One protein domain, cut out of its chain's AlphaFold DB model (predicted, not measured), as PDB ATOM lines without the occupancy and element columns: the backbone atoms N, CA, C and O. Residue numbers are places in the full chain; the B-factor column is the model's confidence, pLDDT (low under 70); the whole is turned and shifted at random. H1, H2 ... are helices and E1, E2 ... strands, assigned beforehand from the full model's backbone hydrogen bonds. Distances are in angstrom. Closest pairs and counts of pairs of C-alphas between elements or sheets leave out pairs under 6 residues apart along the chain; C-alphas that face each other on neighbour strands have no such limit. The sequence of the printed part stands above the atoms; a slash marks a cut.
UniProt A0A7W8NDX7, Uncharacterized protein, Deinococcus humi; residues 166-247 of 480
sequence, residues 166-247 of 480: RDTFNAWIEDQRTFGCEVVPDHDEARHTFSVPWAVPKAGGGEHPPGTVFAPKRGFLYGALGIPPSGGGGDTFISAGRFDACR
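What this domain is: This is residues 166 to 247 of the 480 residues of an uncharacterized protein of Deinococcus humi (UniProt A0A7W8NDX7). You will find little regular structure: an elongated body of loops round a small hairpin, E1 and E2, with H1 and H2 near one end of it. The loop of residues 185 to 212 reaches one far end, and H3 makes the other. Of 82 printed residues, 30 are in named elements, ordered H1 E1 E2 H2 H3, mixed in class; the sheet E1 - E2 is antiparallel. The whole is compact, radius of gyration of the C-alphas 12.9 A, spanning 38 by 22 by 19 A.

How they stand to each other: H1, residues 166 to 173, is close but not clearly touching H2, residues 218 to 223; the closest C-alphas, Trp 172 and Phe 220, are 7.4 A apart. E1, residues 181 to 184, and E2, residues 213 to 216, form an antiparallel hairpin; look for N 182 and O 215, 2.9 A, within hydrogen-bond range. H3, residues 240 to 247, is apart from the other four. O i to N i+4 pairs are within range throughout H1, in 1 of 2 in H2 and 3 of 4 in H3.

Where its parts are: Find C-alpha 166 at (25.822, -8.228, 32.204); H1 runs 10.6 A. E1 runs 9.2 A, E2 9.7 A, H2 8.7 A, and H3 11.3 A to C-alpha 247 at (11.041, 9.790, 14.581).

The domain as a whole: The farthest C-alphas, Gly 205 and Arg 247, are 39.2 A apart. The printed part has no cut; links E1 to E2 and H2 to H3 are long. Residues 230 to 234 have pLDDT under 70.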
ATOM      1  N   ARG A 166      25.711  -9.556  31.570       96.75
ATOM      2  CA  ARG A 166      25.822  -8.228  32.204       96.75
ATOM      3  C   ARG A 166      27.267  -7.836  32.520       96.75
ATOM      4  O   ARG A 166      27.644  -6.701  32.259       96.75
ATOM      5  N   ASP A 167      28.087  -8.763  33.004       95.00
ATOM      6  CA  ASP A 167      29.484  -8.469  33.351       95.00
ATOM      7  C   ASP A 167      30.309  -8.052  32.129       95.00
ATOM      8  O   ASP A 167      31.078  -7.097  32.188       95.00
ATOM      9  N   THR A 168      30.109  -8.721  30.989       95.06
ATOM     10  CA  THR A 168      30.759  -8.343  29.726       95.06
ATOM     11  C   THR A 168      30.285  -6.975  29.248       95.06
ATOM     12  O   THR A 168      31.104  -6.164  28.827       95.06
ATOM     13  N   PHE A 169      28.984  -6.700  29.349       96.19
ATOM     14  CA  PHE A 169      28.422  -5.394  29.006       96.19
ATOM     15  C   PHE A 169      29.007  -4.272  29.882       96.19
ATOM     16  O   PHE A 169      29.455  -3.255  29.356       96.19
ATOM     17  N   ASN A 170      29.092  -4.485  31.198       96.25
ATOM     18  CA  ASN A 170      29.713  -3.547  32.135       96.25
ATOM     19  C   ASN A 170      31.206  -3.337  31.819       96.25
ATOM     20  O   ASN A 170      31.676  -2.205  31.785       96.25
ATOM     21  N   ALA A 171      31.946  -4.407  31.509       94.44
ATOM     22  CA  ALA A 171      33.348  -4.300  31.105       94.44
ATOM     23  C   ALA A 171      33.528  -3.501  29.803       94.44
ATOM     24  O   ALA A 171      34.522  -2.795  29.643       94.44
ATOM     25  N   TRP A 172      32.571  -3.588  28.874       95.38
ATOM     26  CA  TRP A 172      32.587  -2.785  27.653       95.38
ATOM     27  C   TRP A 172      32.306  -1.310  27.910       95.38
ATOM     28  O   TRP A 172      32.890  -0.498  27.205       95.38
ATOM     29  N   ILE A 173      31.472  -0.948  28.896       96.25
ATOM     30  CA  ILE A 173      31.259   0.456  29.301       96.25
ATOM     31  C   ILE A 173      32.590   1.088  29.730       96.25
ATOM     32  O   ILE A 173      32.903   2.207  29.324       96.25
ATOM     33  N   GLU A 174      33.406   0.340  30.468       94.50
ATOM     34  CA  GLU A 174      34.693   0.802  30.997       94.50
ATOM     35  C   GLU A 174      35.860   0.730  29.991       94.50
ATOM     36  O   GLU A 174      36.971   1.168  30.303       94.50
ATOM     37  N   ASP A 175      35.660   0.193  28.780       91.31
ATOM     38  CA  ASP A 175      36.735   0.076  27.788       91.31
ATOM     39  C   ASP A 175      37.187   1.452  27.279       91.31
ATOM     40  O   ASP A 175      36.645   2.045  26.346       91.31
ATOM     41  N   GLN A 176      38.283   1.960  27.824       79.88
ATOM     42  CA  GLN A 176      38.766   3.287  27.463       79.88
ATOM     43  C   GLN A 176      39.245   3.417  26.007       79.88
ATOM     44  O   GLN A 176      39.342   4.544  25.512       79.88
ATOM     45  N   ARG A 177      39.525   2.316  25.297       79.50
ATOM     46  CA  ARG A 177      40.145   2.357  23.966       79.50
ATOM     47  C   ARG A 177      39.139   2.330  22.833       79.50
ATOM     48  O   ARG A 177      39.239   3.153  21.926       79.50
ATOM     49  N   THR A 178      38.231   1.360  22.830       75.69
ATOM     50  CA  THR A 178      37.491   1.026  21.604       75.69
ATOM     51  C   THR A 178      35.987   1.073  21.810       75.69
ATOM     52  O   THR A 178      35.296   1.759  21.051       75.69
ATOM     53  N   PHE A 179      35.484   0.391  22.837       84.31
ATOM     54  CA  PHE A 179      34.054   0.254  23.082       84.31
ATOM     55  C   PHE A 179      33.488   1.199  24.136       84.31
ATOM     56  O   PHE A 179      32.296   1.400  24.094       84.31
ATOM     57  N   GLY A 180      34.263   1.818  25.022       91.94
ATOM     58  CA  GLY A 180      33.735   2.454  26.239       91.94
ATOM     59  C   GLY A 180      32.730   3.580  26.092       91.94
ATOM     60  O   GLY A 180      32.409   4.058  25.005       91.94
ATOM     61  N   CYS A 181      32.272   4.051  27.242       95.00
ATOM     62  CA  CYS A 181      31.385   5.194  27.369       95.00
ATOM     63  C   CYS A 181      32.047   6.313  28.181       95.00
ATOM     64  O   CYS A 181      32.933   6.078  29.000       95.00
ATOM     65  N   GLU A 182      31.607   7.542  27.948       94.12
ATOM     66  CA  GLU A 182      31.905   8.690  28.803       94.12
ATOM     67  C   GLU A 182      30.754   8.893  29.784       94.12
ATOM     68  O   GLU A 182      29.592   8.784  29.398       94.12
ATOM     69  N   VAL A 183      31.051   9.215  31.041       95.50
ATOM     70  CA  VAL A 183      30.010   9.658  31.974       95.50
ATOM     71  C   VAL A 183      29.694  11.116  31.694       95.50
ATOM     72  O   VAL A 183      30.596  11.954  31.662       95.50
ATOM     73  N   VAL A 184      28.413  11.413  31.515       96.56
ATOM     74  CA  VAL A 184      27.909  12.762  31.249       96.56
ATOM     75  C   VAL A 184      26.855  13.137  32.295       96.56
ATOM     76  O   VAL A 184      26.252  12.243  32.886       96.56
ATOM     77  N   PRO A 185      26.656  14.437  32.581       95.75
ATOM     78  CA  PRO A 185      25.694  14.862  33.597       95.75
ATOM     79  C   PRO A 185      24.243  14.616  33.170       95.75
ATOM     80  O   PRO A 185      23.425  14.227  33.998       95.75
ATOM     81  N   ASP A 186      23.947  14.793  31.881       96.12
ATOM     82  CA  ASP A 186      22.589  14.815  31.349       96.12
ATOM     83  C   ASP A 186      22.448  13.916  30.120       96.12
ATOM     84  O   ASP A 186      23.411  13.651  29.391       96.12
ATOM     85  N   HIS A 187      21.218  13.464  29.874       93.88
ATOM     86  CA  HIS A 187      20.886  12.754  28.650       93.88
ATOM     87  C   HIS A 187      20.967  13.686  27.434       93.88
ATOM     88  O   HIS A 187      20.370  14.757  27.395       93.88
ATOM     89  N   ASP A 188      21.662  13.210  26.407       89.81
ATOM     90  CA  ASP A 188      21.733  13.789  25.073       89.81
ATOM     91  C   ASP A 188      21.253  12.751  24.047       89.81
ATOM     92  O   ASP A 188      21.841  11.672  23.884       89.81
ATOM     93  N   GLU A 189      20.155  13.074  23.366       83.19
ATOM     94  CA  GLU A 189      19.549  12.243  22.325       83.19
ATOM     95  C   GLU A 189      20.440  12.117  21.077       83.19
ATOM     96  O   GLU A 189      20.486  11.054  20.455       83.19
ATOM     97  N   ALA A 190      21.211  13.158  20.742       84.31
ATOM     98  CA  ALA A 190      22.083  13.179  19.571       84.31
ATOM     99  C   ALA A 190      23.257  12.204  19.727       84.31
ATOM    100  O   ALA A 190      23.765  11.657  18.746       84.31
ATOM    101  N   ARG A 191      23.656  11.953  20.978       86.94
ATOM    102  CA  ARG A 191      24.748  11.046  21.348       86.94
ATOM    103  C   ARG A 191      24.280   9.640  21.722       86.94
ATOM    104  O   ARG A 191      25.120   8.824  22.089       86.94
ATOM    105  N   HIS A 192      22.978   9.347  21.638       91.00
ATOM    106  CA  HIS A 192      22.391   8.081  22.102       91.00
ATOM    107  C   HIS A 192      22.797   7.731  23.540       91.00
ATOM    108  O   HIS A 192      23.129   6.582  23.846       91.00
ATOM    109  N   THR A 193      22.816   8.737  24.417       94.88
ATOM    110  CA  THR A 193      23.089   8.499  25.837       94.88
ATOM    111  C   THR A 193      22.083   7.516  26.429       94.88
ATOM    112  O   THR A 193      20.911   7.496  26.050       94.88
ATOM    113  N   PHE A 194      22.530   6.707  27.381       96.06
ATOM    114  CA  PHE A 194      21.686   5.733  28.066       96.06
ATOM    115  C   PHE A 194      22.050   5.654  29.547       96.06
ATOM    116  O   PHE A 194      23.110   6.109  29.967       96.06
ATOM    117  N   SER A 195      21.167   5.063  30.337       97.25
ATOM    118  CA  SER A 195      21.414   4.729  31.736       97.25
ATOM    119  C   SER A 195      20.911   3.314  32.007       97.25
ATOM    120  O   SER A 195      20.121   2.761  31.239       97.25
ATOM    121  N   VAL A 196      21.415   2.697  33.075       97.31
ATOM    122  CA  VAL A 196      21.021   1.343  33.485       97.31
ATOM    123  C   VAL A 196      20.573   1.331  34.949       97.31
ATOM    124  O   VAL A 196      21.104   2.097  35.756       97.31
ATOM    125  N   PRO A 197      19.613   0.465  35.330       97.00
ATOM    126  CA  PRO A 197      19.064   0.422  36.686       97.00
ATOM    127  C   PRO A 197      19.947  -0.332  37.699       97.00
ATOM    128  O   PRO A 197      19.506  -0.603  38.812       97.00
ATOM    129  N   TRP A 198      21.182  -0.689  37.342       97.19
ATOM    130  CA  TRP A 198      22.145  -1.353  38.224       97.19
ATOM    131  C   TRP A 198      23.448  -0.559  38.324       97.19
ATOM    132  O   TRP A 198      23.743   0.277  37.474       97.19
ATOM    133  N   ALA A 199      24.233  -0.830  39.368       97.38
ATOM    134  CA  ALA A 199      25.556  -0.239  39.521       97.38
ATOM    135  C   ALA A 199      26.543  -0.864  38.521       97.38
ATOM    136  O   ALA A 199      26.526  -2.080  38.309       97.38
ATOM    137  N   VAL A 200      27.396  -0.046  37.903       97.25
ATOM    138  CA  VAL A 200      28.396  -0.498  36.919       97.25
ATOM    139  C   VAL A 200      29.787  -0.443  37.555       97.25
ATOM    140  O   VAL A 200      30.240   0.650  37.900       97.25
ATOM    141  N   PRO A 201      30.482  -1.580  37.730       96.00
ATOM    142  CA  PRO A 201      31.833  -1.597  38.284       96.00
ATOM    143  C   PRO A 201      32.825  -0.805  37.435       96.00
ATOM    144  O   PRO A 201      32.843  -0.945  36.215       96.00
ATOM    145  N   LYS A 202      33.677  -0.014  38.092       94.38
ATOM    146  CA  LYS A 202      34.741   0.767  37.450       94.38
ATOM    147  C   LYS A 202      36.007  -0.058  37.285       94.38
ATOM    148  O   LYS A 202      36.400  -0.773  38.209       94.38
ATOM    149  N   ALA A 203      36.736   0.140  36.188       85.06
ATOM    150  CA  ALA A 203      38.025  -0.533  35.981       85.06
ATOM    151  C   ALA A 203      39.070  -0.187  37.067       85.06
ATOM    152  O   ALA A 203      39.912  -1.014  37.409       85.06
ATOM    153  N   GLY A 204      39.005   1.028  37.629       83.06
ATOM    154  CA  GLY A 204      39.898   1.517  38.689       83.06
ATOM    155  C   GLY A 204      39.436   1.232  40.124       83.06
ATOM    156  O   GLY A 204      40.063   1.719  41.062       83.06
ATOM    157  N   GLY A 205      38.348   0.477  40.305       88.62
ATOM    158  CA  GLY A 205      37.721   0.239  41.605       88.62
ATOM    159  C   GLY A 205      36.592   1.221  41.933       88.62
ATOM    160  O   GLY A 205      36.553   2.362  41.465       88.62
ATOM    161  N   GLY A 206      35.645   0.751  42.746       93.81
ATOM    162  CA  GLY A 206      34.365   1.424  42.973       93.81
ATOM    163  C   GLY A 206      33.367   1.167  41.843       93.81
ATOM    164  O   GLY A 206      33.602   0.347  40.958       93.81
ATOM    165  N   GLU A 207      32.238   1.872  41.874       96.56
ATOM    166  CA  GLU A 207      31.141   1.675  40.922       96.56
ATOM    167  C   GLU A 207      30.556   3.020  40.474       96.56
ATOM    168  O   GLU A 207      30.680   4.047  41.155       96.56
ATOM    169  N   HIS A 208      29.950   3.031  39.294       97.12
ATOM    170  CA  HIS A 208      28.979   4.035  38.889       97.12
ATOM    171  C   HIS A 208      27.619   3.658  39.488       97.12
ATOM    172  O   HIS A 208      27.194   2.515  39.308       97.12
ATOM    173  N   PRO A 209      26.928   4.567  40.198       97.69
ATOM    174  CA  PRO A 209      25.622   4.261  40.771       97.69
ATOM    175  C   PRO A 209      24.570   3.973  39.678       97.69
ATOM    176  O   PRO A 209      24.713   4.458  38.548       97.69
ATOM    177  N   PRO A 210      23.491   3.232  40.004       98.12
ATOM    178  CA  PRO A 210      22.338   3.077  39.121       98.12
ATOM    179  C   PRO A 210      21.825   4.427  38.610       98.12
ATOM    180  O   PRO A 210      21.778   5.399  39.363       98.12
ATOM    181  N   GLY A 211      21.438   4.488  37.338       97.31
ATOM    182  CA  GLY A 211      20.974   5.724  36.705       97.31
ATOM    183  C   GLY A 211      22.085   6.668  36.232       97.31
ATOM    184  O   GLY A 211      21.768   7.713  35.675       97.31
ATOM    185  N   THR A 212      23.369   6.313  36.392       97.94
ATOM    186  CA  THR A 212      24.470   7.064  35.757       97.94
ATOM    187  C   THR A 212      24.246   7.144  34.245       97.94
ATOM    188  O   THR A 212      23.924   6.136  33.612       97.94
ATOM    189  N   VAL A 213      24.421   8.339  33.676       98.19
ATOM    190  CA  VAL A 213      24.245   8.577  32.243       98.19
ATOM    191  C   VAL A 213      25.564   8.351  31.508       98.19
ATOM    192  O   VAL A 213      26.589   8.964  31.810       98.19
ATOM    193  N   PHE A 214      25.517   7.464  30.520       96.94
ATOM    194  CA  PHE A 214      26.646   7.050  29.703       96.94
ATOM    195  C   PHE A 214      26.461   7.527  28.262       96.94
ATOM    196  O   PHE A 214      25.454   7.228  27.621       96.94
ATOM    197  N   ALA A 215      27.452   8.241  27.733       94.31
ATOM    198  CA  ALA A 215      27.562   8.592  26.326       94.31
ATOM    199  C   ALA A 215      28.453   7.561  25.600       94.31
ATOM    200  O   ALA A 215      29.661   7.514  25.856       94.31
ATOM    201  N   PRO A 216      27.898   6.722  24.709       93.25
ATOM    202  CA  PRO A 216      28.644   5.650  24.055       93.25
ATOM    203  C   PRO A 216      29.681   6.163  23.048       93.25
ATOM    204  O   PRO A 216      29.400   7.045  22.236       93.25
ATOM    205  N   LYS A 217      30.872   5.548  23.022       90.81
ATOM    206  CA  LYS A 217      31.816   5.710  21.906       90.81
ATOM    207  C   LYS A 217      31.351   4.923  20.683       90.81
ATOM    208  O   LYS A 217      30.488   4.045  20.741       90.81
ATOM    209  N   ARG A 218      32.017   5.188  19.555       86.75
ATOM    210  CA  ARG A 218      31.734   4.565  18.255       86.75
ATOM    211  C   ARG A 218      31.672   3.035  18.312       86.75
ATOM    212  O   ARG A 218      30.788   2.462  17.692       86.75
ATOM    213  N   GLY A 219      32.589   2.390  19.043       89.06
ATOM    214  CA  GLY A 219      32.603   0.934  19.234       89.06
ATOM    215  C   GLY A 219      31.345   0.410  19.917       89.06
ATOM    216  O   GLY A 219      30.725  -0.533  19.422       89.06
ATOM    217  N   PHE A 220      30.931   1.057  21.012       93.69
ATOM    218  CA  PHE A 220      29.731   0.674  21.757       93.69
ATOM    219  C   PHE A 220      28.474   0.749  20.897       93.69
ATOM    220  O   PHE A 220      27.650  -0.163  20.936       93.69
ATOM    221  N   LEU A 221      28.335   1.823  20.107       91.75
ATOM    222  CA  LEU A 221      27.150   2.055  19.280       91.75
ATOM    223  C   LEU A 221      26.858   0.845  18.391       91.75
ATOM    224  O   LEU A 221      25.775   0.269  18.485       91.75
ATOM    225  N   TYR A 222      27.829   0.402  17.587       90.56
ATOM    226  CA  TYR A 222      27.581  -0.707  16.667       90.56
ATOM    227  C   TYR A 222      27.671  -2.083  17.321       90.56
ATOM    228  O   TYR A 222      26.972  -2.993  16.884       90.56
ATOM    229  N   GLY A 223      28.544  -2.269  18.316       91.94
ATOM    230  CA  GLY A 223      28.798  -3.592  18.889       91.94
ATOM    231  C   GLY A 223      27.860  -3.977  20.026       91.94
ATOM    232  O   GLY A 223      27.537  -5.151  20.167       91.94
ATOM    233  N   ALA A 224      27.420  -3.006  20.830       94.56
ATOM    234  CA  ALA A 224      26.535  -3.237  21.968       94.56
ATOM    235  C   ALA A 224      25.096  -2.802  21.679       94.56
ATOM    236  O   ALA A 224      24.160  -3.501  22.052       94.56
ATOM    237  N   LEU A 225      24.902  -1.656  21.019       94.00
ATOM    238  CA  LEU A 225      23.568  -1.064  20.849       94.00
ATOM    239  C   LEU A 225      22.929  -1.364  19.486       94.00
ATOM    240  O   LEU A 225      21.751  -1.063  19.279       94.00
ATOM    241  N   GLY A 226      23.686  -1.933  18.543       91.88
ATOM    242  CA  GLY A 226      23.211  -2.181  17.180       91.88
ATOM    243  C   GLY A 226      22.866  -0.889  16.427       91.88
ATOM    244  O   GLY A 226      21.994  -0.886  15.554       91.88
ATOM    245  N   ILE A 227      23.514   0.222  16.776       89.56
ATOM    246  CA  ILE A 227      23.322   1.541  16.173       89.56
ATOM    247  C   ILE A 227      24.477   1.805  15.199       89.56
ATOM    248  O   ILE A 227      25.634   1.775  15.625       89.56
ATOM    249  N   PRO A 228      24.206   2.071  13.904       85.62
ATOM    250  CA  PRO A 228      25.249   2.523  12.997       85.62
ATOM    251  C   PRO A 228      25.822   3.841  13.515       85.62
ATOM    252  O   PRO A 228      25.050   4.777  13.741       85.62
ATOM    253  N   PRO A 229      27.145   3.948  13.708       77.38
ATOM    254  CA  PRO A 229      27.730   5.219  14.082       77.38
ATOM    255  C   PRO A 229      27.446   6.235  12.974       77.38
ATOM    256  O   PRO A 229      27.431   5.872  11.794       77.38
ATOM    257  N   SER A 230      27.209   7.493  13.351       69.19
ATOM    258  CA  SER A 230      26.993   8.567  12.381       69.19
ATOM    259  C   SER A 230      28.134   8.613  11.368       69.19
ATOM    260  O   SER A 230      29.302   8.407  11.715       69.19
ATOM    261  N   GLY A 231      27.788   8.886  10.112       58.06
ATOM    262  CA  GLY A 231      28.778   9.192   9.096       58.06
ATOM    263  C   GLY A 231      29.612  10.397   9.529       58.06
ATOM    264  O   GLY A 231      29.097  11.350  10.109       58.06
ATOM    265  N   GLY A 232      30.909  10.336   9.242       55.31
ATOM    266  CA  GLY A 232      31.822  11.437   9.496       55.31
ATOM    267  C   GLY A 232      32.495  11.403  10.866       55.31
ATOM    268  O   GLY A 232      31.883  11.120  11.891       55.31
ATOM    269  N   GLY A 233      33.797  11.673  10.893       59.78
ATOM    270  CA  GLY A 233      34.611  11.697  12.112       59.78
ATOM    271  C   GLY A 233      34.387  12.960  12.947       59.78
ATOM    272  O   GLY A 233      35.359  13.517  13.444       59.78
ATOM    273  N   GLY A 234      33.140  13.436  13.037       69.62
ATOM    274  CA  GLY A 234      32.782  14.765  13.542       69.62
ATOM    275  C   GLY A 234      32.701  15.855  12.463       69.62
ATOM    276  O   GLY A 234      32.664  17.030  12.802       69.62
ATOM    277  N   ASP A 235      32.684  15.487  11.177       86.00
ATOM    278  CA  ASP A 235      32.618  16.398  10.021       86.00
ATOM    279  C   ASP A 235      31.222  16.459   9.372       86.00
ATOM    280  O   ASP A 235      31.105  16.736   8.182       86.00
ATOM    281  N   THR A 236      30.151  16.199  10.123       89.62
ATOM    282  CA  THR A 236      28.748  16.338   9.685       89.62
ATOM    283  C   THR A 236      28.005  17.296  10.614       89.62
ATOM    284  O   THR A 236      28.333  17.400  11.795       89.62
ATOM    285  N   PHE A 237      27.032  18.051  10.089       90.62
ATOM    286  CA  PHE A 237      26.271  19.011  10.905       90.62
ATOM    287  C   PHE A 237      25.182  18.348  11.746       90.62
ATOM    288  O   PHE A 237      24.930  18.784  12.862       90.62
ATOM    289  N   ILE A 238      24.532  17.318  11.201       89.94
ATOM    290  CA  ILE A 238      23.373  16.669  11.811       89.94
ATOM    291  C   ILE A 238      23.768  15.244  12.174       89.94
ATOM    292  O   ILE A 238      24.206  14.467  11.322       89.94
ATOM    293  N   SER A 239      23.599  14.881  13.442       85.88
ATOM    294  CA  SER A 239      23.923  13.532  13.906       85.88
ATOM    295  C   SER A 239      22.836  12.515  13.536       85.88
ATOM    296  O   SER A 239      21.644  12.825  13.465       85.88
ATOM    297  N   ALA A 240      23.233  11.250  13.367       84.50
ATOM    298  CA  ALA A 240      22.282  10.151  13.188       84.50
ATOM    299  C   ALA A 240      21.335  10.000  14.392       84.50
ATOM    300  O   ALA A 240      20.157   9.696  14.195       84.50
ATOM    301  N   GLY A 241      21.828  10.272  15.606       85.88
ATOM    302  CA  GLY A 241      21.023  10.236  16.824       85.88
ATOM    303  C   GLY A 241      19.963  11.321  16.878       85.88
ATOM    304  O   GLY A 241      18.818  11.020  17.211       85.88
ATOM    305  N   ARG A 242      20.288  12.541  16.425       88.81
ATOM    306  CA  ARG A 242      19.300  13.617  16.278       88.81
ATOM    307  C   ARG A 242      18.158  13.181  15.366       88.81
ATOM    308  O   ARG A 242      16.994  13.339  15.723       88.81
ATOM    309  N   PHE A 243      18.481  12.603  14.208       90.62
ATOM    310  CA  PHE A 243      17.467  12.118  13.274       90.62
ATOM    311  C   PHE A 243      16.594  11.013  13.885       90.62
ATOM    312  O   PHE A 243      15.373  11.048  13.744       90.62
ATOM    313  N   ASP A 244      17.203  10.038  14.564       88.19
ATOM    314  CA  ASP A 244      16.466   8.933  15.183       88.19
ATOM    315  C   ASP A 244      15.510   9.432  16.273       88.19
ATOM    316  O   ASP A 244      14.342   9.045  16.276       88.19
ATOM    317  N   ALA A 245      15.954  10.368  17.115       88.44
ATOM    318  CA  ALA A 245      15.115  10.983  18.140       88.44
ATOM    319  C   ALA A 245      13.892  11.707  17.551       88.44
ATOM    320  O   ALA A 245      12.799  11.651  18.113       88.44
ATOM    321  N   CYS A 246      14.031  12.323  16.372       91.44
ATOM    322  CA  CYS A 246      12.913  12.985  15.698       91.44
ATOM    323  C   CYS A 246      11.791  12.025  15.281       91.44
ATOM    324  O   CYS A 246      10.659  12.468  15.094       91.44
ATOM    325  N   ARG A 247      12.063  10.734  15.070       89.31
ATOM    326  CA  ARG A 247      11.041   9.790  14.581       89.31
ATOM    327  C   ARG A 247      10.009   9.450  15.649       89.31
ATOM    328  O   ARG A 247       8.815   9.375  15.350       89.31
TER     329      ARG A 247